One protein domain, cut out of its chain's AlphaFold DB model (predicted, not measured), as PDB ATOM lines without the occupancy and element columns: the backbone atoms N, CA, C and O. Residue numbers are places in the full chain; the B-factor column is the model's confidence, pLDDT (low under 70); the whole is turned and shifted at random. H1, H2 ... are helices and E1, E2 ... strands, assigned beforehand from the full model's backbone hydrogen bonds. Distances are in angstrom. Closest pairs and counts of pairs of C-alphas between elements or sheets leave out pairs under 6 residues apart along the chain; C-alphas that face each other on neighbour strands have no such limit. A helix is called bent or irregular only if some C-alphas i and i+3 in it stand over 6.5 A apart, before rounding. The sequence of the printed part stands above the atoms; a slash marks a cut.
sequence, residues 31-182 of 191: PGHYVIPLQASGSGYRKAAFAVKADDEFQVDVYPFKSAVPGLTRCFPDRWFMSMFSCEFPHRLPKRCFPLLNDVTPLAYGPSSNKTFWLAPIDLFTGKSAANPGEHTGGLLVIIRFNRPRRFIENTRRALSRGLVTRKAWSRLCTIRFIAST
ATOM      1  N   PRO A  31     195.097 177.063 146.903       77.50
ATOM      2  CA  PRO A  31     194.419 178.245 147.419       77.50
ATOM      3  C   PRO A  31     193.073 178.423 146.749       77.50
ATOM      4  O   PRO A  31     192.902 178.103 145.564       77.50
ATOM      5  N   GLY A  32     192.126 178.951 147.495       79.69
ATOM      6  CA  GLY A  32     190.789 179.176 146.994       79.69
ATOM      7  C   GLY A  32     189.759 179.054 148.089       79.69
ATOM      8  O   GLY A  32     190.079 178.853 149.260       79.69
ATOM      9  N   HIS A  33     188.524 179.192 147.645       83.75
ATOM     10  CA  HIS A  33     187.367 179.246 148.498       83.75
ATOM     11  C   HIS A  33     186.632 177.925 148.366       83.75
ATOM     12  O   HIS A  33     186.171 177.569 147.279       83.75
ATOM     13  N   TYR A  34     186.595 177.188 149.457       83.00
ATOM     14  CA  TYR A  34     185.939 175.902 149.557       83.00
ATOM     15  C   TYR A  34     184.599 176.120 150.227       83.00
ATOM     16  O   TYR A  34     184.541 176.710 151.303       83.00
ATOM     17  N   VAL A  35     183.540 175.672 149.568       80.31
ATOM     18  CA  VAL A  35     182.189 175.727 150.108       80.31
ATOM     19  C   VAL A  35     181.870 174.384 150.721       80.31
ATOM     20  O   VAL A  35     182.019 173.349 150.069       80.31
ATOM     21  N   ILE A  36     181.439 174.428 151.977       78.31
ATOM     22  CA  ILE A  36     180.954 173.274 152.711       78.31
ATOM     23  C   ILE A  36     179.496 173.529 153.086       78.31
ATOM     24  O   ILE A  36     179.205 174.452 153.857       78.31
ATOM     25  N   PRO A  37     178.577 172.729 152.543       70.06
ATOM     26  CA  PRO A  37     177.200 172.714 152.984       70.06
ATOM     27  C   PRO A  37     177.093 171.988 154.314       70.06
ATOM     28  O   PRO A  37     177.575 170.869 154.467       70.06
ATOM     29  N   LEU A  38     176.419 172.614 155.266       72.00
ATOM     30  CA  LEU A  38     176.030 171.979 156.513       72.00
ATOM     31  C   LEU A  38     174.510 172.021 156.561       72.00
ATOM     32  O   LEU A  38     173.910 172.892 157.192       72.00
ATOM     33  N   GLN A  39     173.892 171.119 155.800       65.12
ATOM     34  CA  GLN A  39     172.455 170.909 155.873       65.12
ATOM     35  C   GLN A  39     172.159 169.990 157.048       65.12
ATOM     36  O   GLN A  39     172.694 168.890 157.152       65.12
ATOM     37  N   ALA A  40     171.291 170.455 157.936       59.34
ATOM     38  CA  ALA A  40     170.731 169.609 158.965       59.34
ATOM     39  C   ALA A  40     169.490 168.936 158.360       59.34
ATOM     40  O   ALA A  40     168.408 169.520 158.314       59.34
ATOM     41  N   SER A  41     169.671 167.754 157.776       45.88
ATOM     42  CA  SER A  41     168.594 167.024 157.108       45.88
ATOM     43  C   SER A  41     167.474 166.685 158.106       45.88
ATOM     44  O   SER A  41     167.682 165.938 159.058       45.88
ATOM     45  N   GLY A  42     166.273 167.223 157.883       49.25
ATOM     46  CA  GLY A  42     165.018 166.628 158.360       49.25
ATOM     47  C   GLY A  42     164.645 166.713 159.848       49.25
ATOM     48  O   GLY A  42     163.749 165.986 160.253       49.25
ATOM     49  N   SER A  43     165.249 167.552 160.692       48.84
ATOM     50  CA  SER A  43     164.885 167.577 162.127       48.84
ATOM     51  C   SER A  43     164.982 168.976 162.724       48.84
ATOM     52  O   SER A  43     165.823 169.768 162.313       48.84
ATOM     53  N   GLY A  44     164.073 169.308 163.646       56.28
ATOM     54  CA  GLY A  44     163.879 170.634 164.253       56.28
ATOM     55  C   GLY A  44     165.035 171.125 165.134       56.28
ATOM     56  O   GLY A  44     164.824 171.471 166.296       56.28
ATOM     57  N   TYR A  45     166.258 171.129 164.603       67.44
ATOM     58  CA  TYR A  45     167.477 171.559 165.271       67.44
ATOM     59  C   TYR A  45     167.500 173.066 165.458       67.44
ATOM     60  O   TYR A  45     167.611 173.822 164.496       67.44
ATOM     61  N   ARG A  46     167.445 173.507 166.709       71.50
ATOM     62  CA  ARG A  46     167.358 174.923 167.054       71.50
ATOM     63  C   ARG A  46     168.703 175.582 167.221       71.50
ATOM     64  O   ARG A  46     168.812 176.767 166.946       71.50
ATOM     65  N   LYS A  47     169.734 174.837 167.615       77.25
ATOM     66  CA  LYS A  47     171.082 175.382 167.789       77.25
ATOM     67  C   LYS A  47     172.095 174.617 166.965       77.25
ATOM     68  O   LYS A  47     171.949 173.412 166.775       77.25
ATOM     69  N   ALA A  48     173.141 175.308 166.526       78.25
ATOM     70  CA  ALA A  48     174.298 174.678 165.915       78.25
ATOM     71  C   ALA A  48     175.620 175.286 166.366       78.25
ATOM     72  O   ALA A  48     175.769 176.502 166.424       78.25
ATOM     73  N   ALA A  49     176.593 174.422 166.629       80.69
ATOM     74  CA  ALA A  49     177.984 174.775 166.850       80.69
ATOM     75  C   ALA A  49     178.841 174.242 165.703       80.69
ATOM     76  O   ALA A  49     178.526 173.235 165.061       80.69
ATOM     77  N   PHE A  50     179.950 174.924 165.447       83.69
ATOM     78  CA  PHE A  50     180.786 174.614 164.301       83.69
ATOM     79  C   PHE A  50     182.262 174.814 164.615       83.69
ATOM     80  O   PHE A  50     182.650 175.784 165.264       83.69
ATOM     81  N   ALA A  51     183.088 173.898 164.121       86.81
ATOM     82  CA  ALA A  51     184.529 173.978 164.234       86.81
ATOM     83  C   ALA A  51     185.217 173.561 162.936       86.81
ATOM     84  O   ALA A  51     184.825 172.594 162.281       86.81
ATOM     85  N   VAL A  52     186.300 174.258 162.607       86.75
ATOM     86  CA  VAL A  52     187.216 173.901 161.517       86.75
ATOM     87  C   VAL A  52     188.600 173.803 162.087       86.75
ATOM     88  O   VAL A  52     189.023 174.707 162.797       86.75
ATOM     89  N   LYS A  53     189.335 172.769 161.701       88.25
ATOM     90  CA  LYS A  53     190.768 172.657 161.931       88.25
ATOM     91  C   LYS A  53     191.476 172.388 160.613       88.25
ATOM     92  O   LYS A  53     191.064 171.499 159.875       88.25
ATOM     93  N   ALA A  54     192.545 173.114 160.318       84.88
ATOM     94  CA  ALA A  54     193.329 172.891 159.108       84.88
ATOM     95  C   ALA A  54     194.821 173.119 159.346       84.88
ATOM     96  O   ALA A  54     195.217 173.852 160.242       84.88
ATOM     97  N   ASP A  55     195.661 172.505 158.518       82.19
ATOM     98  CA  ASP A  55     197.116 172.568 158.694       82.19
ATOM     99  C   ASP A  55     197.740 173.937 158.362       82.19
ATOM    100  O   ASP A  55     198.858 174.220 158.809       82.19
ATOM    101  N   ASP A  56     197.071 174.750 157.541       79.00
ATOM    102  CA  ASP A  56     197.484 176.102 157.136       79.00
ATOM    103  C   ASP A  56     196.610 177.176 157.792       79.00
ATOM    104  O   ASP A  56     195.568 176.876 158.367       79.00
ATOM    105  N   GLU A  57     197.023 178.435 157.664       82.56
ATOM    106  CA  GLU A  57     196.164 179.583 157.943       82.56
ATOM    107  C   GLU A  57     194.990 179.633 156.954       82.56
ATOM    108  O   GLU A  57     195.134 179.386 155.749       82.56
ATOM    109  N   PHE A  58     193.815 179.969 157.474       87.31
ATOM    110  CA  PHE A  58     192.601 180.114 156.687       87.31
ATOM    111  C   PHE A  58     191.705 181.208 157.252       87.31
ATOM    112  O   PHE A  58     191.817 181.592 158.413       87.31
ATOM    113  N   GLN A  59     190.782 181.676 156.423       89.00
ATOM    114  CA  GLN A  59     189.666 182.516 156.836       89.00
ATOM    115  C   GLN A  59     188.367 181.739 156.649       89.00
ATOM    116  O   GLN A  59     188.207 181.038 155.649       89.00
ATOM    117  N   VAL A  60     187.455 181.846 157.609       88.38
ATOM    118  CA  VAL A  60     186.123 181.237 157.530       88.38
ATOM    119  C   VAL A  60     185.082 182.330 157.476       88.38
ATOM    120  O   VAL A  60     185.187 183.296 158.226       88.38
ATOM    121  N   ASP A  61     184.073 182.125 156.640       88.31
ATOM    122  CA  ASP A  61     182.820 182.864 156.671       88.31
ATOM    123  C   ASP A  61     181.667 181.861 156.776       88.31
ATOM    124  O   ASP A  61     181.604 180.891 156.017       88.31
ATOM    125  N   VAL A  62     180.768 182.077 157.730       85.75
ATOM    126  CA  VAL A  62     179.606 181.222 157.987       85.75
ATOM    127  C   VAL A  62     178.347 182.026 157.708       85.75
ATOM    128  O   VAL A  62     178.116 183.046 158.351       85.75
ATOM    129  N   TYR A  63     177.520 181.562 156.777       83.44
ATOM    130  CA  TYR A  63     176.283 182.225 156.371       83.44
ATOM    131  C   TYR A  63     175.059 181.386 156.744       83.44
ATOM    132  O   TYR A  63     175.136 180.150 156.732       83.44
ATOM    133  N   PRO A  64     173.903 182.025 156.997       79.62
ATOM    134  CA  PRO A  64     172.632 181.316 157.013       79.62
ATOM    135  C   PRO A  64     172.390 180.720 155.623       79.62
ATOM    136  O   PRO A  64     172.430 181.449 154.627       79.62
ATOM    137  N   PHE A  65     172.147 179.410 155.537       78.50
ATOM    138  CA  PHE A  65     172.107 178.723 154.246       78.50
ATOM    139  C   PHE A  65     171.053 179.323 153.304       78.50
ATOM    140  O   PHE A  65     171.402 179.742 152.201       78.50
ATOM    141  N   LYS A  66     169.798 179.467 153.753       76.75
ATOM    142  CA  LYS A  66     168.720 180.069 152.942       76.75
ATOM    143  C   LYS A  66     169.034 181.480 152.449       76.75
ATOM    144  O   LYS A  66     168.760 181.780 151.293       76.75
ATOM    145  N   SER A  67     169.646 182.324 153.277       76.88
ATOM    146  CA  SER A  67     170.007 183.691 152.880       76.88
ATOM    147  C   SER A  67     171.059 183.715 151.769       76.88
ATOM    148  O   SER A  67     171.051 184.618 150.940       76.88
ATOM    149  N   ALA A  68     171.933 182.708 151.706       79.75
ATOM    150  CA  ALA A  68     172.936 182.582 150.654       79.75
ATOM    151  C   ALA A  68     172.409 181.920 149.361       79.75
ATOM    152  O   ALA A  68     173.020 182.086 148.302       79.75
ATOM    153  N   VAL A  69     171.278 181.197 149.411       78.56
ATOM    154  CA  VAL A  69     170.702 180.485 148.250       78.56
ATOM    155  C   VAL A  69     170.467 181.399 147.040       78.56
ATOM    156  O   VAL A  69     170.856 180.989 145.944       78.56
ATOM    157  N   PRO A  70     169.899 182.617 147.160       79.81
ATOM    158  CA  PRO A  70     169.719 183.501 146.007       79.81
ATOM    159  C   PRO A  70     171.040 183.843 145.307       79.81
ATOM    160  O   PRO A  70     171.132 183.748 144.082       79.81
ATOM    161  N   GLY A  71     172.083 184.176 146.076       80.50
ATOM    162  CA  GLY A  71     173.413 184.474 145.541       80.50
ATOM    163  C   GLY A  71     174.045 183.268 144.843       80.50
ATOM    164  O   GLY A  71     174.562 183.380 143.730       80.50
ATOM    165  N   LEU A  72     173.925 182.084 145.451       78.56
ATOM    166  CA  LEU A  72     174.397 180.828 144.863       78.56
ATOM    167  C   LEU A  72     173.638 180.458 143.583       78.56
ATOM    168  O   LEU A  72     174.263 180.078 142.596       78.56
ATOM    169  N   THR A  73     172.316 180.633 143.569       79.62
ATOM    170  CA  THR A  73     171.460 180.344 142.408       79.62
ATOM    171  C   THR A  73     171.781 181.272 141.239       79.62
ATOM    172  O   THR A  73     171.817 180.825 140.098       79.62
ATOM    173  N   ARG A  74     172.106 182.544 141.504       82.38
ATOM    174  CA  ARG A  74     172.591 183.464 140.462       82.38
ATOM    175  C   ARG A  74     173.946 183.042 139.900       82.38
ATOM    176  O   ARG A  74     174.175 183.206 138.706       82.38
ATOM    177  N   CYS A  75     174.846 182.497 140.724       81.69
ATOM    178  CA  CYS A  75     176.132 182.028 140.205       81.69
ATOM    179  C   CYS A  75     176.028 180.704 139.436       81.69
ATOM    180  O   CYS A  75     176.856 180.413 138.569       81.69
ATOM    181  N   PHE A  76     175.029 179.897 139.781       79.00
ATOM    182  CA  PHE A  76     174.834 178.545 139.288       79.00
ATOM    183  C   PHE A  76     173.365 178.353 138.872       79.00
ATOM    184  O   PHE A  76     172.604 177.711 139.605       79.00
ATOM    185  N   PRO A  77     172.962 178.908 137.712       70.25
ATOM    186  CA  PRO A  77     171.561 178.961 137.280       70.25
ATOM    187  C   PRO A  77     170.923 177.574 137.140       70.25
ATOM    188  O   PRO A  77     169.776 177.387 137.535       70.25
ATOM    189  N   ASP A  78     171.701 176.574 136.720       72.19
ATOM    190  CA  ASP A  78     171.247 175.182 136.567       72.19
ATOM    191  C   ASP A  78     171.083 174.445 137.909       72.19
ATOM    192  O   ASP A  78     170.884 173.235 137.952       72.19
ATOM    193  N   ARG A  79     171.236 175.156 139.035       65.75
ATOM    194  CA  ARG A  79     171.147 174.636 140.407       65.75
ATOM    195  C   ARG A  79     172.058 173.447 140.712       65.75
ATOM    196  O   ARG A  79     171.880 172.794 141.733       65.75
ATOM    197  N   TRP A  80     173.099 173.212 139.916       66.38
ATOM    198  CA  TRP A  80     174.103 172.176 140.192       66.38
ATOM    199  C   TRP A  80     174.841 172.393 141.522       66.38
ATOM    200  O   TRP A  80     175.400 171.464 142.087       66.38
ATOM    201  N   PHE A  81     174.789 173.594 142.102       62.78
ATOM    202  CA  PHE A  81     175.238 173.802 143.479       62.78
ATOM    203  C   PHE A  81     174.444 172.961 144.497       62.78
ATOM    204  O   PHE A  81     174.969 172.630 145.549       62.78
ATOM    205  N   MET A  82     173.215 172.544 144.179       59.19
ATOM    206  CA  MET A  82     172.465 171.594 144.998       59.19
ATOM    207  C   MET A  82     173.046 170.178 144.934       59.19
ATOM    208  O   MET A  82     172.994 169.478 145.939       59.19
ATOM    209  N   SER A  83     173.680 169.773 143.825       57.47
ATOM    210  CA  SER A  83     174.441 168.514 143.790       57.47
ATOM    211  C   SER A  83     175.784 168.627 144.520       57.47
ATOM    212  O   SER A  83     176.256 167.646 145.091       57.47
ATOM    213  N   MET A  84     176.355 169.838 144.626       57.09
ATOM    214  CA  MET A  84     177.464 170.100 145.560       57.09
ATOM    215  C   MET A  84     177.060 169.878 147.024       57.09
ATOM    216  O   MET A  84     177.933 169.747 147.876       57.09
ATOM    217  N   PHE A  85     175.755 169.864 147.323       57.66
ATOM    218  CA  PHE A  85     175.215 169.672 148.669       57.66
ATOM    219  C   PHE A  85     174.889 168.227 149.022       57.66
ATOM    220  O   PHE A  85     174.733 167.917 150.199       57.66
ATOM    221  N   SER A  86     174.861 167.345 148.026       49.91
ATOM    222  CA  SER A  86     174.683 165.901 148.197       49.91
ATOM    223  C   SER A  86     175.998 165.114 148.226       49.91
ATOM    224  O   SER A  86     175.981 163.921 148.508       49.91
ATOM    225  N   CYS A  87     177.133 165.745 147.911       43.47
ATOM    226  CA  CYS A  87     178.426 165.070 147.809       43.47
ATOM    227  C   CYS A  87     179.280 165.296 149.064       43.47
ATOM    228  O   CYS A  87     179.421 166.419 149.539       43.47
ATOM    229  N   GLU A  88     179.948 164.241 149.539       50.34
ATOM    230  CA  GLU A  88     180.889 164.258 150.676       50.34
ATOM    231  C   GLU A  88     182.135 165.152 150.470       50.34
ATOM    232  O   GLU A  88     183.015 165.214 151.331       50.34
ATOM    233  N   PHE A  89     182.242 165.861 149.340       54.19
ATOM    234  CA  PHE A  89     183.428 166.616 148.952       54.19
ATOM    235  C   PHE A  89     183.135 168.113 148.828       54.19
ATOM    236  O   PHE A  89     182.205 168.511 148.130       54.19
ATOM    237  N   PRO A  90     183.960 168.984 149.426       62.22
ATOM    238  CA  PRO A  90     183.780 170.414 149.282       62.22
ATOM    239  C   PRO A  90     184.207 170.889 147.906       62.22
ATOM    240  O   PRO A  90     185.294 170.583 147.401       62.22
ATOM    241  N   HIS A  91     183.355 171.722 147.331       71.19
ATOM    242  CA  HIS A  91     183.546 172.260 146.001       71.19
ATOM    243  C   HIS A  91     184.174 173.650 146.058       71.19
ATOM    244  O   HIS A  91     183.990 174.430 146.996       71.19
ATOM    245  N   ARG A  92     184.954 173.972 145.024       76.81
ATOM    246  CA  ARG A  92     185.516 175.312 144.859       76.81
ATOM    247  C   ARG A  92     184.439 176.254 144.358       76.81
ATOM    248  O   ARG A  92     183.919 176.049 143.265       76.81
ATOM    249  N   LEU A  93     184.199 177.329 145.100       78.00
ATOM    250  CA  LEU A  93     183.372 178.422 144.614       78.00
ATOM    251  C   LEU A  93     184.221 179.334 143.716       78.00
ATOM    252  O   LEU A  93     185.256 179.849 144.168       78.00
ATOM    253  N   PRO A  94     183.840 179.536 142.440       79.25
ATOM    254  CA  PRO A  94     184.516 180.479 141.564       79.25
ATOM    255  C   PRO A  94     184.572 181.870 142.194       79.25
ATOM    256  O   PRO A  94     183.588 182.343 142.758       79.25
ATOM    257  N   LYS A  95     185.705 182.570 142.040       76.75
ATOM    258  CA  LYS A  95     185.881 183.911 142.625       76.75
ATOM    259  C   LYS A  95     184.785 184.902 142.205       76.75
ATOM    260  O   LYS A  95     184.393 185.752 142.993       76.75
ATOM    261  N   ARG A  96     184.262 184.751 140.984       81.75
ATOM    262  CA  ARG A  96     183.160 185.557 140.440       81.75
ATOM    263  C   ARG A  96     181.837 185.425 141.209       81.75
ATOM    264  O   ARG A  96     180.984 186.281 141.044       81.75
ATOM    265  N   CYS A  97     181.662 184.380 142.021       81.12
ATOM    266  CA  CYS A  97     180.445 184.181 142.807       81.12
ATOM    267  C   CYS A  97     180.452 184.940 144.140       81.12
ATOM    268  O   CYS A  97     179.386 185.155 144.699       81.12
ATOM    269  N   PHE A  98     181.618 185.336 144.668       79.62
ATOM    270  CA  PHE A  98     181.698 186.016 145.971       79.62
ATOM    271  C   PHE A  98     180.922 187.323 146.046       79.62
ATOM    272  O   PHE A  98     180.218 187.506 147.034       79.62
ATOM    273  N   PRO A  99     180.971 188.194 145.020       83.69
ATOM    274  CA  PRO A  99     180.191 189.422 145.043       83.69
ATOM    275  C   PRO A  99     178.689 189.184 145.238       83.69
ATOM    276  O   PRO A  99     178.021 190.015 145.834       83.69
ATOM    277  N   LEU A 100     178.169 188.030 144.803       81.81
ATOM    278  CA  LEU A 100     176.755 187.665 144.938       81.81
ATOM    279  C   LEU A 100     176.360 187.273 146.370       81.81
ATOM    280  O   LEU A 100     175.179 187.072 146.637       81.81
ATOM    281  N   LEU A 101     177.336 187.136 147.270       77.75
ATOM    282  CA  LEU A 101     177.136 186.888 148.696       77.75
ATOM    283  C   LEU A 101     177.383 188.140 149.547       77.75
ATOM    284  O   LEU A 101     177.111 188.096 150.740       77.75
ATOM    285  N   ASN A 102     177.865 189.246 148.965       76.88
ATOM    286  CA  ASN A 102     178.179 190.471 149.713       76.88
ATOM    287  C   ASN A 102     176.948 191.089 150.390       76.88
ATOM    288  O   ASN A 102     177.082 191.721 151.434       76.88
ATOM    289  N   ASP A 103     175.762 190.874 149.820       75.00
ATOM    290  CA  ASP A 103     174.497 191.357 150.384       75.00
ATOM    291  C   ASP A 103     174.027 190.510 151.583       75.00
ATOM    292  O   ASP A 103     173.046 190.843 152.247       75.00
ATOM    293  N   VAL A 104     174.717 189.402 151.881       76.38
ATOM    294  CA  VAL A 104     174.415 188.514 153.004       76.38
ATOM    295  C   VAL A 104     175.455 188.726 154.091       76.38
ATOM    296  O   VAL A 104     176.635 188.432 153.920       76.38
ATOM    297  N   THR A 105     175.015 189.195 155.257       81.00
ATOM    298  CA  THR A 105     175.915 189.311 156.408       81.00
ATOM    299  C   THR A 105     176.221 187.914 156.967       81.00
ATOM    300  O   THR A 105     175.281 187.178 157.291       81.00
ATOM    301  N   PRO A 106     177.499 187.513 157.088       82.19
ATOM    302  CA  PRO A 106     177.851 186.249 157.721       82.19
ATOM    303  C   PRO A 106     177.491 186.281 159.212       82.19
ATOM    304  O   PRO A 106     177.689 187.285 159.894       82.19
ATOM    305  N   LEU A 107     177.012 185.150 159.732       80.06
ATOM    306  CA  LEU A 107     176.761 184.938 161.161       80.06
ATOM    307  C   LEU A 107     178.057 184.996 161.969       80.06
ATOM    308  O   LEU A 107     178.072 185.442 163.111       80.06
ATOM    309  N   ALA A 108     179.146 184.532 161.360       83.00
ATOM    310  CA  ALA A 108     180.481 184.639 161.906       83.00
ATOM    311  C   ALA A 108     181.503 184.656 160.778       83.00
ATOM    312  O   ALA A 108     181.351 183.968 159.767       83.00
ATOM    313  N   TYR A 109     182.566 185.420 160.980       84.56
ATOM    314  CA  TYR A 109     183.709 185.444 160.090       84.56
ATOM    315  C   TYR A 109     184.979 185.672 160.901       84.56
ATOM    316  O   TYR A 109     184.951 186.317 161.951       84.56
ATOM    317  N   GLY A 110     186.105 185.151 160.429       81.00
ATOM    318  CA  GLY A 110     187.376 185.428 161.083       81.00
ATOM    319  C   GLY A 110     188.565 184.704 160.465       81.00
ATOM    320  O   GLY A 110     188.413 183.597 159.934       81.00
ATOM    321  N   PRO A 111     189.761 185.315 160.519       77.56
ATOM    322  CA  PRO A 111     191.000 184.603 160.261       77.56
ATOM    323  C   PRO A 111     191.284 183.626 161.408       77.56
ATOM    324  O   PRO A 111     191.044 183.917 162.579       77.56
ATOM    325  N   SER A 112     191.828 182.466 161.071       74.12
ATOM    326  CA  SER A 112     192.273 181.455 162.019       74.12
ATOM    327  C   SER A 112     193.777 181.259 161.861       74.12
ATOM    328  O   SER A 112     194.246 180.409 161.100       74.12
ATOM    329  N   SER A 113     194.540 182.062 162.602       63.72
ATOM    330  CA  SER A 113     195.996 181.923 162.741       63.72
ATOM    331  C   SER A 113     196.374 180.692 163.575       63.72
ATOM    332  O   SER A 113     197.381 180.041 163.311       63.72
ATOM    333  N   ASN A 114     195.513 180.302 164.522       57.78
ATOM    334  CA  ASN A 114     195.688 179.142 165.405       57.78
ATOM    335  C   ASN A 114     195.267 177.812 164.769       57.78
ATOM    336  O   ASN A 114     195.052 176.826 165.480       57.78
ATOM    337  N   LYS A 115     195.115 177.767 163.436       71.50
ATOM    338  CA  LYS A 115     194.743 176.556 162.685       71.50
ATOM    339  C   LYS A 115     193.402 175.940 163.087       71.50
ATOM    340  O   LYS A 115     193.064 174.866 162.600       71.50
ATOM    341  N   THR A 116     192.631 176.608 163.946       82.88
ATOM    342  CA  THR A 116     191.328 176.153 164.418       82.88
ATOM    343  C   THR A 116     190.381 177.335 164.592       82.88
ATOM    344  O   THR A 116     190.691 178.281 165.316       82.88
ATOM    345  N   PHE A 117     189.223 177.262 163.947       86.12
ATOM    346  CA  PHE A 117     188.126 178.214 164.067       86.12
ATOM    347  C   PHE A 117     186.991 177.559 164.844       86.12
ATOM    348  O   PHE A 117     186.640 176.413 164.558       86.12
ATOM    349  N   TRP A 118     186.413 178.293 165.792       85.31
ATOM    350  CA  TRP A 118     185.298 177.840 166.614       85.31
ATOM    351  C   TRP A 118     184.181 178.867 166.563       85.31
ATOM    352  O   TRP A 118     184.406 180.054 166.787       85.31
ATOM    353  N   LEU A 119     182.976 178.383 166.308       80.75
ATOM    354  CA  LEU A 119     181.751 179.149 166.404       80.75
ATOM    355  C   LEU A 119     180.951 178.621 167.591       80.75
ATOM    356  O   LEU A 119     180.630 177.430 167.653       80.75
ATOM    357  N   ALA A 120     180.648 179.518 168.529       76.31
ATOM    358  CA  ALA A 120     179.743 179.230 169.632       76.31
ATOM    359  C   ALA A 120     178.357 178.814 169.099       76.31
ATOM    360  O   ALA A 120     178.002 179.209 167.987       76.31
ATOM    361  N   PRO A 121     177.568 178.045 169.870       79.50
ATOM    362  CA  PRO A 121     176.229 177.651 169.454       79.50
ATOM    363  C   PRO A 121     175.383 178.858 169.026       79.50
ATOM    364  O   PRO A 121     175.171 179.780 169.812       79.50
ATOM    365  N   ILE A 122     174.896 178.838 167.789       76.50
ATOM    366  CA  ILE A 122     174.001 179.847 167.216       76.50
ATOM    367  C   ILE A 122     172.609 179.267 167.022       76.50
ATOM    368  O   ILE A 122     172.461 178.087 166.706       76.50
ATOM    369  N   ASP A 123     171.595 180.104 167.199       75.19
ATOM    370  CA  ASP A 123     170.210 179.728 166.962       75.19
ATOM    371  C   ASP A 123     169.917 179.742 165.447       75.19
ATOM    372  O   ASP A 123     170.124 180.740 164.754       75.19
ATOM    373  N   LEU A 124     169.485 178.593 164.923       73.69
ATOM    374  CA  LEU A 124     169.174 178.367 163.509       73.69
ATOM    375  C   LEU A 124     167.761 178.836 163.121       73.69
ATOM    376  O   LEU A 124     167.432 178.864 161.928       73.69
ATOM    377  N   PHE A 125     166.932 179.170 164.110       66.88
ATOM    378  CA  PHE A 125     165.551 179.625 163.992       66.88
ATOM    379  C   PHE A 125     165.446 181.149 164.113       66.88
ATOM    380  O   PHE A 125     164.556 181.735 163.501       66.88
ATOM    381  N   THR A 126     166.371 181.814 164.809       54.75
ATOM    382  CA  THR A 126     166.439 183.281 164.832       54.75
ATOM    383  C   THR A 126     167.376 183.805 163.748       54.75
ATOM    384  O   THR A 126     168.538 184.136 163.988       54.75
ATOM    385  N   GLY A 127     166.867 183.922 162.526       49.62
ATOM    386  CA  GLY A 127     167.513 184.747 161.514       49.62
ATOM    387  C   GLY A 127     167.108 186.206 161.699       49.62
ATOM    388  O   GLY A 127     165.967 186.556 161.416       49.62
ATOM    389  N   LYS A 128     168.044 187.094 162.062       46.34
ATOM    390  CA  LYS A 128     167.949 188.519 161.679       46.34
ATOM    391  C   LYS A 128     168.141 188.632 160.158       46.34
ATOM    392  O   LYS A 128     169.110 189.211 159.683       46.34
ATOM    393  N   SER A 129     167.254 188.015 159.383       41.06
ATOM    394  CA  SER A 129     167.115 188.324 157.968       41.06
ATOM    395  C   SER A 129     166.212 189.545 157.896       41.06
ATOM    396  O   SER A 129     165.048 189.463 158.282       41.06
ATOM    397  N   ALA A 130     166.739 190.679 157.428       41.78
ATOM    398  CA  ALA A 130     165.964 191.912 157.265       41.78
ATOM    399  C   ALA A 130     164.747 191.741 156.329       41.78
ATOM    400  O   ALA A 130     163.871 192.596 156.314       41.78
ATOM    401  N   ALA A 131     164.688 190.642 155.566       42.25
ATOM    402  CA  ALA A 131     163.635 190.393 154.593       42.25
ATOM    403  C   ALA A 131     162.475 189.526 155.111       42.25
ATOM    404  O   ALA A 131     161.366 189.754 154.660       42.25
ATOM    405  N   ASN A 132     162.689 188.565 156.027       43.69
ATOM    406  CA  ASN A 132     161.643 187.627 156.480       43.69
ATOM    407  C   ASN A 132     161.972 187.037 157.874       43.69
ATOM    408  O   ASN A 132     162.782 186.109 157.961       43.69
ATOM    409  N   PRO A 133     161.332 187.499 158.967       40.12
ATOM    410  CA  PRO A 133     161.591 187.025 160.335       40.12
ATOM    411  C   PRO A 133     161.073 185.606 160.662       40.12
ATOM    412  O   PRO A 133     161.127 185.195 161.818       40.12
ATOM    413  N   GLY A 134     160.559 184.853 159.682       46.19
ATOM    414  CA  GLY A 134     159.934 183.535 159.880       46.19
ATOM    415  C   GLY A 134     160.620 182.361 159.173       46.19
ATOM    416  O   GLY A 134     160.095 181.251 159.190       46.19
ATOM    417  N   GLU A 135     161.770 182.561 158.526       51.19
ATOM    418  CA  GLU A 135     162.415 181.494 157.758       51.19
ATOM    419  C   GLU A 135     163.579 180.853 158.518       51.19
ATOM    420  O   GLU A 135     164.650 181.440 158.665       51.19
ATOM    421  N   HIS A 136     163.398 179.594 158.940       56.59
ATOM    422  CA  HIS A 136     164.494 178.746 159.424       56.59
ATOM    423  C   HIS A 136     165.650 178.778 158.435       56.59
ATOM    424  O   HIS A 136     165.427 178.552 157.244       56.59
ATOM    425  N   THR A 137     166.874 178.979 158.917       64.31
ATOM    426  CA  THR A 137     168.075 179.088 158.071       64.31
ATOM    427  C   THR A 137     168.322 177.851 157.205       64.31
ATOM    428  O   THR A 137     169.015 177.945 156.194       64.31
ATOM    429  N   GLY A 138     167.718 176.707 157.561       65.06
ATOM    430  CA  GLY A 138     167.841 175.438 156.842       65.06
ATOM    431  C   GLY A 138     169.233 174.813 156.957       65.06
ATOM    432  O   GLY A 138     169.533 173.870 156.231       65.06
ATOM    433  N   GLY A 139     170.079 175.352 157.843       76.50
ATOM    434  CA  GLY A 139     171.474 174.967 158.011       76.50
ATOM    435  C   GLY A 139     172.439 176.136 157.816       76.50
ATOM    436  O   GLY A 139     172.049 177.308 157.773       76.50
ATOM    437  N   LEU A 140     173.718 175.796 157.682       80.00
ATOM    438  CA  LEU A 140     174.802 176.752 157.483       80.00
ATOM    439  C   LEU A 140     175.471 176.531 156.130       80.00
ATOM    440  O   LEU A 140     175.687 175.402 155.687       80.00
ATOM    441  N   LEU A 141     175.845 177.631 155.491       82.50
ATOM    442  CA  LEU A 141     176.799 177.627 154.396       82.50
ATOM    443  C   LEU A 141     178.145 178.082 154.949       82.50
ATOM    444  O   LEU A 141     178.259 179.204 155.439       82.50
ATOM    445  N   VAL A 142     179.171 177.242 154.842       85.75
ATOM    446  CA  VAL A 142     180.518 177.607 155.279       85.75
ATOM    447  C   VAL A 142     181.422 177.808 154.082       85.75
ATOM    448  O   VAL A 142     181.503 176.962 153.195       85.75
ATOM    449  N   ILE A 143     182.150 178.917 154.086       87.50
ATOM    450  CA  ILE A 143     183.179 179.227 153.105       87.50
ATOM    451  C   ILE A 143     184.524 179.264 153.818       87.50
ATOM    452  O   ILE A 143     184.745 180.093 154.696       87.50
ATOM    453  N   ILE A 144     185.441 178.390 153.410       87.25
ATOM    454  CA  ILE A 144     186.816 178.357 153.913       87.25
ATOM    455  C   ILE A 144     187.759 178.863 152.829       87.25
ATOM    456  O   ILE A 144     187.821 178.316 151.725       87.25
ATOM    457  N   ARG A 145     188.528 179.897 153.151       88.19
ATOM    458  CA  ARG A 145     189.501 180.537 152.270       88.19
ATOM    459  C   ARG A 145     190.905 180.194 152.729       88.19
ATOM    460  O   ARG A 145     191.357 180.670 153.766       88.19
ATOM    461  N   PHE A 146     191.608 179.402 151.930       84.56
ATOM    462  CA  PHE A 146     193.024 179.130 152.157       84.56
ATOM    463  C   PHE A 146     193.867 180.113 151.358       84.56
ATOM    464  O   PHE A 146     193.865 180.080 150.121       84.56
ATOM    465  N   ASN A 147     194.624 180.949 152.061       74.38
ATOM    466  CA  ASN A 147     195.673 181.749 151.453       74.38
ATOM    467  C   ASN A 147     196.945 180.901 151.404       74.38
ATOM    468  O   ASN A 147     197.396 180.389 152.422       74.38
ATOM    469  N   ARG A 148     197.554 180.748 150.220       68.75
ATOM    470  CA  ARG A 148     198.975 180.376 150.160       68.75
ATOM    471  C   ARG A 148     199.765 181.490 149.501       68.75
ATOM    472  O   ARG A 148     199.319 182.004 148.471       68.75
ATOM    473  N   PRO A 149     200.954 181.823 150.027       63.25
ATOM    474  CA  PRO A 149     201.840 182.749 149.353       63.25
ATOM    475  C   PRO A 149     202.184 182.209 147.961       63.25
ATOM    476  O   PRO A 149     202.523 181.036 147.801       63.25
ATOM    477  N   ARG A 150     202.121 183.075 146.943       59.03
ATOM    478  CA  ARG A 150     202.401 182.739 145.535       59.03
ATOM    479  C   ARG A 150     203.723 181.979 145.363       59.03
ATOM    480  O   ARG A 150     203.770 180.975 144.657       59.03
ATOM    481  N   ARG A 151     204.759 182.393 146.104       62.41
ATOM    482  CA  ARG A 151     206.081 181.744 146.133       62.41
ATOM    483  C   ARG A 151     206.029 180.289 146.595       62.41
ATOM    484  O   ARG A 151     206.713 179.448 146.025       62.41
ATOM    485  N   PHE A 152     205.199 179.972 147.590       67.56
ATOM    486  CA  PHE A 152     205.029 178.597 148.057       67.56
ATOM    487  C   PHE A 152     204.429 177.727 146.949       67.56
ATOM    488  O   PHE A 152     204.954 176.661 146.653       67.56
ATOM    489  N   ILE A 153     203.389 178.215 146.263       66.69
ATOM    490  CA  ILE A 153     202.741 177.489 145.159       66.69
ATOM    491  C   ILE A 153     203.733 177.222 144.024       66.69
ATOM    492  O   ILE A 153     203.819 176.099 143.537       66.69
ATOM    493  N   GLU A 154     204.488 178.241 143.609       70.50
ATOM    494  CA  GLU A 154     205.464 178.132 142.522       70.50
ATOM    495  C   GLU A 154     206.614 177.178 142.873       70.50
ATOM    496  O   GLU A 154     207.023 176.378 142.027       70.50
ATOM    497  N   ASN A 155     207.104 177.210 144.114       70.88
ATOM    498  CA  ASN A 155     208.151 176.305 144.586       70.88
ATOM    499  C   ASN A 155     207.648 174.863 144.691       70.88
ATOM    500  O   ASN A 155     208.320 173.941 144.231       70.88
ATOM    501  N   THR A 156     206.447 174.647 145.229       67.94
ATOM    502  CA  THR A 156     205.866 173.302 145.316       67.94
ATOM    503  C   THR A 156     205.521 172.744 143.939       67.94
ATOM    504  O   THR A 156     205.749 171.563 143.697       67.94
ATOM    505  N   ARG A 157     205.040 173.570 143.000       72.00
ATOM    506  CA  ARG A 157     204.790 173.151 141.611       72.00
ATOM    507  C   ARG A 157     206.080 172.694 140.933       72.00
ATOM    508  O   ARG A 157     206.076 171.648 140.293       72.00
ATOM    509  N   ARG A 158     207.176 173.439 141.132       74.81
ATOM    510  CA  ARG A 158     208.519 173.060 140.667       74.81
ATOM    511  C   ARG A 158     209.014 171.760 141.303       74.81
ATOM    512  O   ARG A 158     209.612 170.940 140.616       74.81
ATOM    513  N   ALA A 159     208.762 171.546 142.593       72.50
ATOM    514  CA  ALA A 159     209.121 170.301 143.270       72.50
ATOM    515  C   ALA A 159     208.305 169.104 142.745       72.50
ATOM    516  O   ALA A 159     208.860 168.032 142.514       72.50
ATOM    517  N   LEU A 160     207.010 169.304 142.480       74.19
ATOM    518  CA  LEU A 160     206.119 168.280 141.933       74.19
ATOM    519  C   LEU A 160     206.509 167.888 140.501       74.19
ATOM    520  O   LEU A 160     206.565 166.703 140.188       74.19
ATOM    521  N   SER A 161     206.836 168.861 139.642       77.00
ATOM    522  CA  SER A 161     207.312 168.597 138.273       77.00
ATOM    523  C   SER A 161     208.668 167.892 138.235       77.00
ATOM    524  O   SER A 161     209.001 167.267 137.237       77.00
ATOM    525  N   ARG A 162     209.450 167.991 139.317       80.69
ATOM    526  CA  ARG A 162     210.734 167.294 139.495       80.69
ATOM    527  C   ARG A 162     210.590 165.932 140.184       80.69
ATOM    528  O   ARG A 162     211.599 165.318 140.497       80.69
ATOM    529  N   GLY A 163     209.366 165.482 140.479       74.69
ATOM    530  CA  GLY A 163     209.121 164.211 141.170       74.69
ATOM    531  C   GLY A 163     209.547 164.187 142.643       74.69
ATOM    532  O   GLY A 163     209.509 163.133 143.268       74.69
ATOM    533  N   LEU A 164     209.914 165.333 143.224       69.75
ATOM    534  CA  LEU A 164     210.422 165.436 144.600       69.75
ATOM    535  C   LEU A 164     209.310 165.348 145.657       69.75
ATOM    536  O   LEU A 164     209.586 165.180 146.840       69.75
ATOM    537  N   VAL A 165     208.050 165.510 145.247       65.56
ATOM    538  CA  VAL A 165     206.878 165.478 146.129       65.56
ATOM    539  C   VAL A 165     205.728 164.796 145.395       65.56
ATOM    540  O   VAL A 165     205.405 165.149 144.261       65.56
ATOM    541  N   THR A 166     205.068 163.837 146.044       65.31
ATOM    542  CA  THR A 166     203.880 163.185 145.476       65.31
ATOM    543  C   THR A 166     202.670 164.126 145.519       65.31
ATOM    544  O   THR A 166     202.533 164.952 146.424       65.31
ATOM    545  N   ARG A 167     201.708 163.971 144.594       60.16
ATOM    546  CA  ARG A 167     200.425 164.717 144.650       60.16
ATOM    547  C   ARG A 167     199.705 164.560 145.997       60.16
ATOM    548  O   ARG A 167     199.001 165.472 146.424       60.16
ATOM    549  N   LYS A 168     199.911 163.429 146.682       55.72
ATOM    550  CA  LYS A 168     199.343 163.132 148.004       55.72
ATOM    551  C   LYS A 168     199.992 163.973 149.115       55.72
ATOM    552  O   LYS A 168     199.276 164.448 149.988       55.72
ATOM    553  N   ALA A 169     201.300 164.228 149.029       62.03
ATOM    554  CA  ALA A 169     202.035 165.120 149.933       62.03
ATOM    555  C   ALA A 169     201.769 166.619 149.670       62.03
ATOM    556  O   ALA A 169     202.011 167.460 150.531       62.03
ATOM    557  N   TRP A 170     201.227 166.973 148.498       68.44
ATOM    558  CA  TRP A 170     200.823 168.350 148.173       68.44
ATOM    559  C   TRP A 170     199.453 168.745 148.760       68.44
ATOM    560  O   TRP A 170     199.151 169.933 148.926       68.44
ATOM    561  N   SER A 171     198.632 167.741 149.083       70.12
ATOM    562  CA  SER A 171     197.328 167.902 149.724       70.12
ATOM    563  C   SER A 171     197.467 168.043 151.231       70.12
ATOM    564  O   SER A 171     198.263 167.326 151.834       70.12
ATOM    565  N   ARG A 172     196.675 168.919 151.839       76.31
ATOM    566  CA  ARG A 172     196.597 169.042 153.297       76.31
ATOM    567  C   ARG A 172     195.202 168.734 153.798       76.31
ATOM    568  O   ARG A 172     194.248 168.763 153.015       76.31
ATOM    569  N   LEU A 173     195.115 168.386 155.075       80.94
ATOM    570  CA  LEU A 173     193.864 167.963 155.674       80.94
ATOM    571  C   LEU A 173     193.150 169.168 156.281       80.94
ATOM    572  O   LEU A 173     193.747 169.995 156.971       80.94
ATOM    573  N   CYS A 174     191.858 169.258 156.000       84.19
ATOM    574  CA  CYS A 174     190.935 170.120 156.708       84.19
ATOM    575  C   CYS A 174     189.877 169.232 157.362       84.19
ATOM    576  O   CYS A 174     189.250 168.399 156.702       84.19
ATOM    577  N   THR A 175     189.714 169.393 158.667       86.19
ATOM    578  CA  THR A 175     188.729 168.696 159.483       86.19
ATOM    579  C   THR A 175     187.640 169.672 159.863       86.19
ATOM    580  O   THR A 175     187.907 170.776 160.336       86.19
ATOM    581  N   ILE A 176     186.404 169.241 159.684       85.31
ATOM    582  CA  ILE A 176     185.221 170.015 159.990       85.31
ATOM    583  C   ILE A 176     184.391 169.226 160.985       85.31
ATOM    584  O   ILE A 176     184.160 168.029 160.808       85.31
ATOM    585  N   ARG A 177     183.911 169.915 162.013       84.62
ATOM    586  CA  ARG A 177     182.933 169.382 162.947       84.62
ATOM    587  C   ARG A 177     181.735 170.310 162.977       84.62
ATOM    588  O   ARG A 177     181.867 171.491 163.289       84.62
ATOM    589  N   PHE A 178     180.578 169.760 162.661       80.75
ATOM    590  CA  PHE A 178     179.299 170.432 162.767       80.75
ATOM    591  C   PHE A 178     178.441 169.692 163.778       80.75
ATOM    592  O   PHE A 178     178.349 168.467 163.763       80.75
ATOM    593  N   ILE A 179     177.834 170.445 164.679       79.94
ATOM    594  CA  ILE A 179     176.966 169.909 165.714       79.94
ATOM    595  C   ILE A 179     175.681 170.696 165.675       79.94
ATOM    596  O   ILE A 179     175.728 171.923 165.682       79.94
ATOM    597  N   ALA A 180     174.557 169.995 165.677       77.00
ATOM    598  CA  ALA A 180     173.248 170.603 165.780       77.00
ATOM    599  C   ALA A 180     172.451 169.904 166.882       77.00
ATOM    600  O   ALA A 180     172.581 168.699 167.080       77.00
ATOM    601  N   SER A 181     171.643 170.662 167.618       72.25
ATOM    602  CA  SER A 181     170.785 170.122 168.673       72.25
ATOM    603  C   SER A 181     169.369 170.670 168.547       72.25
ATOM    604  O   SER A 181     169.154 171.841 168.221       72.25
ATOM    605  N   THR A 182     168.387 169.804 168.771       68.75
ATOM    606  CA  THR A 182     166.989 170.187 168.984       68.75
ATOM    607  C   THR A 182     166.872 170.816 170.383       68.75
ATOM    608  O   THR A 182     167.796 170.696 171.191       68.75
TER     609      THR A 182
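This is residues 31 to 182 of the 191 residues of an uncharacterized protein of Plasmodiophora brassicae (UniProt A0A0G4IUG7). Two sheets lie face to face as a sandwich with strands nearly aligned, the sheet E1 E6 E3 E4 making one layer and the sheet E5 E2 E7 the other, while H1, H2 and H3 gather on the side of the first sheet away from the second. Beyond one end of the sandwich lie H4 and H5, between E6 and E7 along the chain, and at the other end lies the long link of residues 124 to 139. The printed part has 152 residues with five named helices and seven named strands, in the order E1 E2 E3 H1 H2 H3 E4 E5 E6 H4 H5 E7; both sheets are antiparallel throughout, and the class is mixed, helices and strands. The whole is compact by its radius of gyration of the C-alphas, 16.9 A, yet elongated in outline, with spans of 57 by 32 by 24 A.

E1, residues 32 to 38, begins at C-alpha 32 at (190.789, 179.176, 146.994) and is 19.0 A long. E2, residues 45 to 54, is 26.6 A long, and E3, residues 58 to 64, is 20.0 A. H1, residues 65 to 75, is 15.0 A long and irregular, but only just: C-alphas 67 and 70 are 6.9 A apart. H2 holds residues 80 to 85 and is 8.9 A long. H3, residues 95 to 101, is 11.1 A long and also only just irregular, with C-alphas 96 and 99 at 6.7 A. E4, residues 108 to 112, is 12.2 A long; E5, residues 116 to 123, is 21.6 A; E6, residues 140 to 146, is 19.1 A. H4, residues 150 to 161, is 16.6 A long and begins at C-alpha 150 at (202.401, 182.739, 145.535). H5 holds residues 167 to 170 and is 5.1 A long. E7, residues 172 to 182, is 33.5 A long and ends at C-alpha 182 at (166.989, 170.187, 168.984).

The sheet in the order E1 E6 E3 E4 is twisted, with E1 and E4 as edge strands. N 34 and O 144 are 2.8 A apart between E1 and E6, N 61 and O 143 2.9 A between E6 and E3, and N 62 and O 108 2.8 A between E3 and E4, each within hydrogen-bond range. Residues 34 to 35 of E1 also pair, antiparallel, with residues 91 to 92. In the other sheet, of order E5 E2 E7, N 52 and O 117 are 2.9 A apart between E5 and E2, and N 49 and O 179 2.8 A between E2 and E7, within the same range. The two sheets make a sandwich, two sheets face to face: the facing parts are 9.6 A centre to centre, with strands at 13 degrees. H1 only grazes the sheet E1 E6 E3 E4 with its residues 65 to 69, and H2 only grazes it with residues 81 to 85. H3 is only just on that sheet, with 5 pairs of C-alphas within 10 A, and only grazes it. H1 and H3 touch at a steep tilt of 46 degrees, opposite ways; their closest C-alphas, those of Gly 71 and Leu 100, are 4.7 A apart. H1 and H2 are close but not clearly touching, their closest C-alphas, those of Leu 72 and Phe 81, being 7.2 A apart. H4 and H5 are close but not clearly touching, with the C-alphas of Leu 160 and Arg 167 closest at 7.2 A, and they are on neither sheet. Every O i to N i+4 pair is within hydrogen-bond range in H2 and H4; H1 has 5 of 7, H3 has 0 of 3 but 3 of 4 O i to N i+3 pairs, and H5 is too short for an O i to N i+4 pair.

The two C-alphas farthest apart, those of Gly 134 and Arg 162, are 57.1 A apart. The printed part has no cut. The link E5 to E6, 16 residues, is long. Mean pLDDT of the printed part is 72.4; 50 residues are under 70, among them residues 79 to 90, 125 to 138 and 164 to 170.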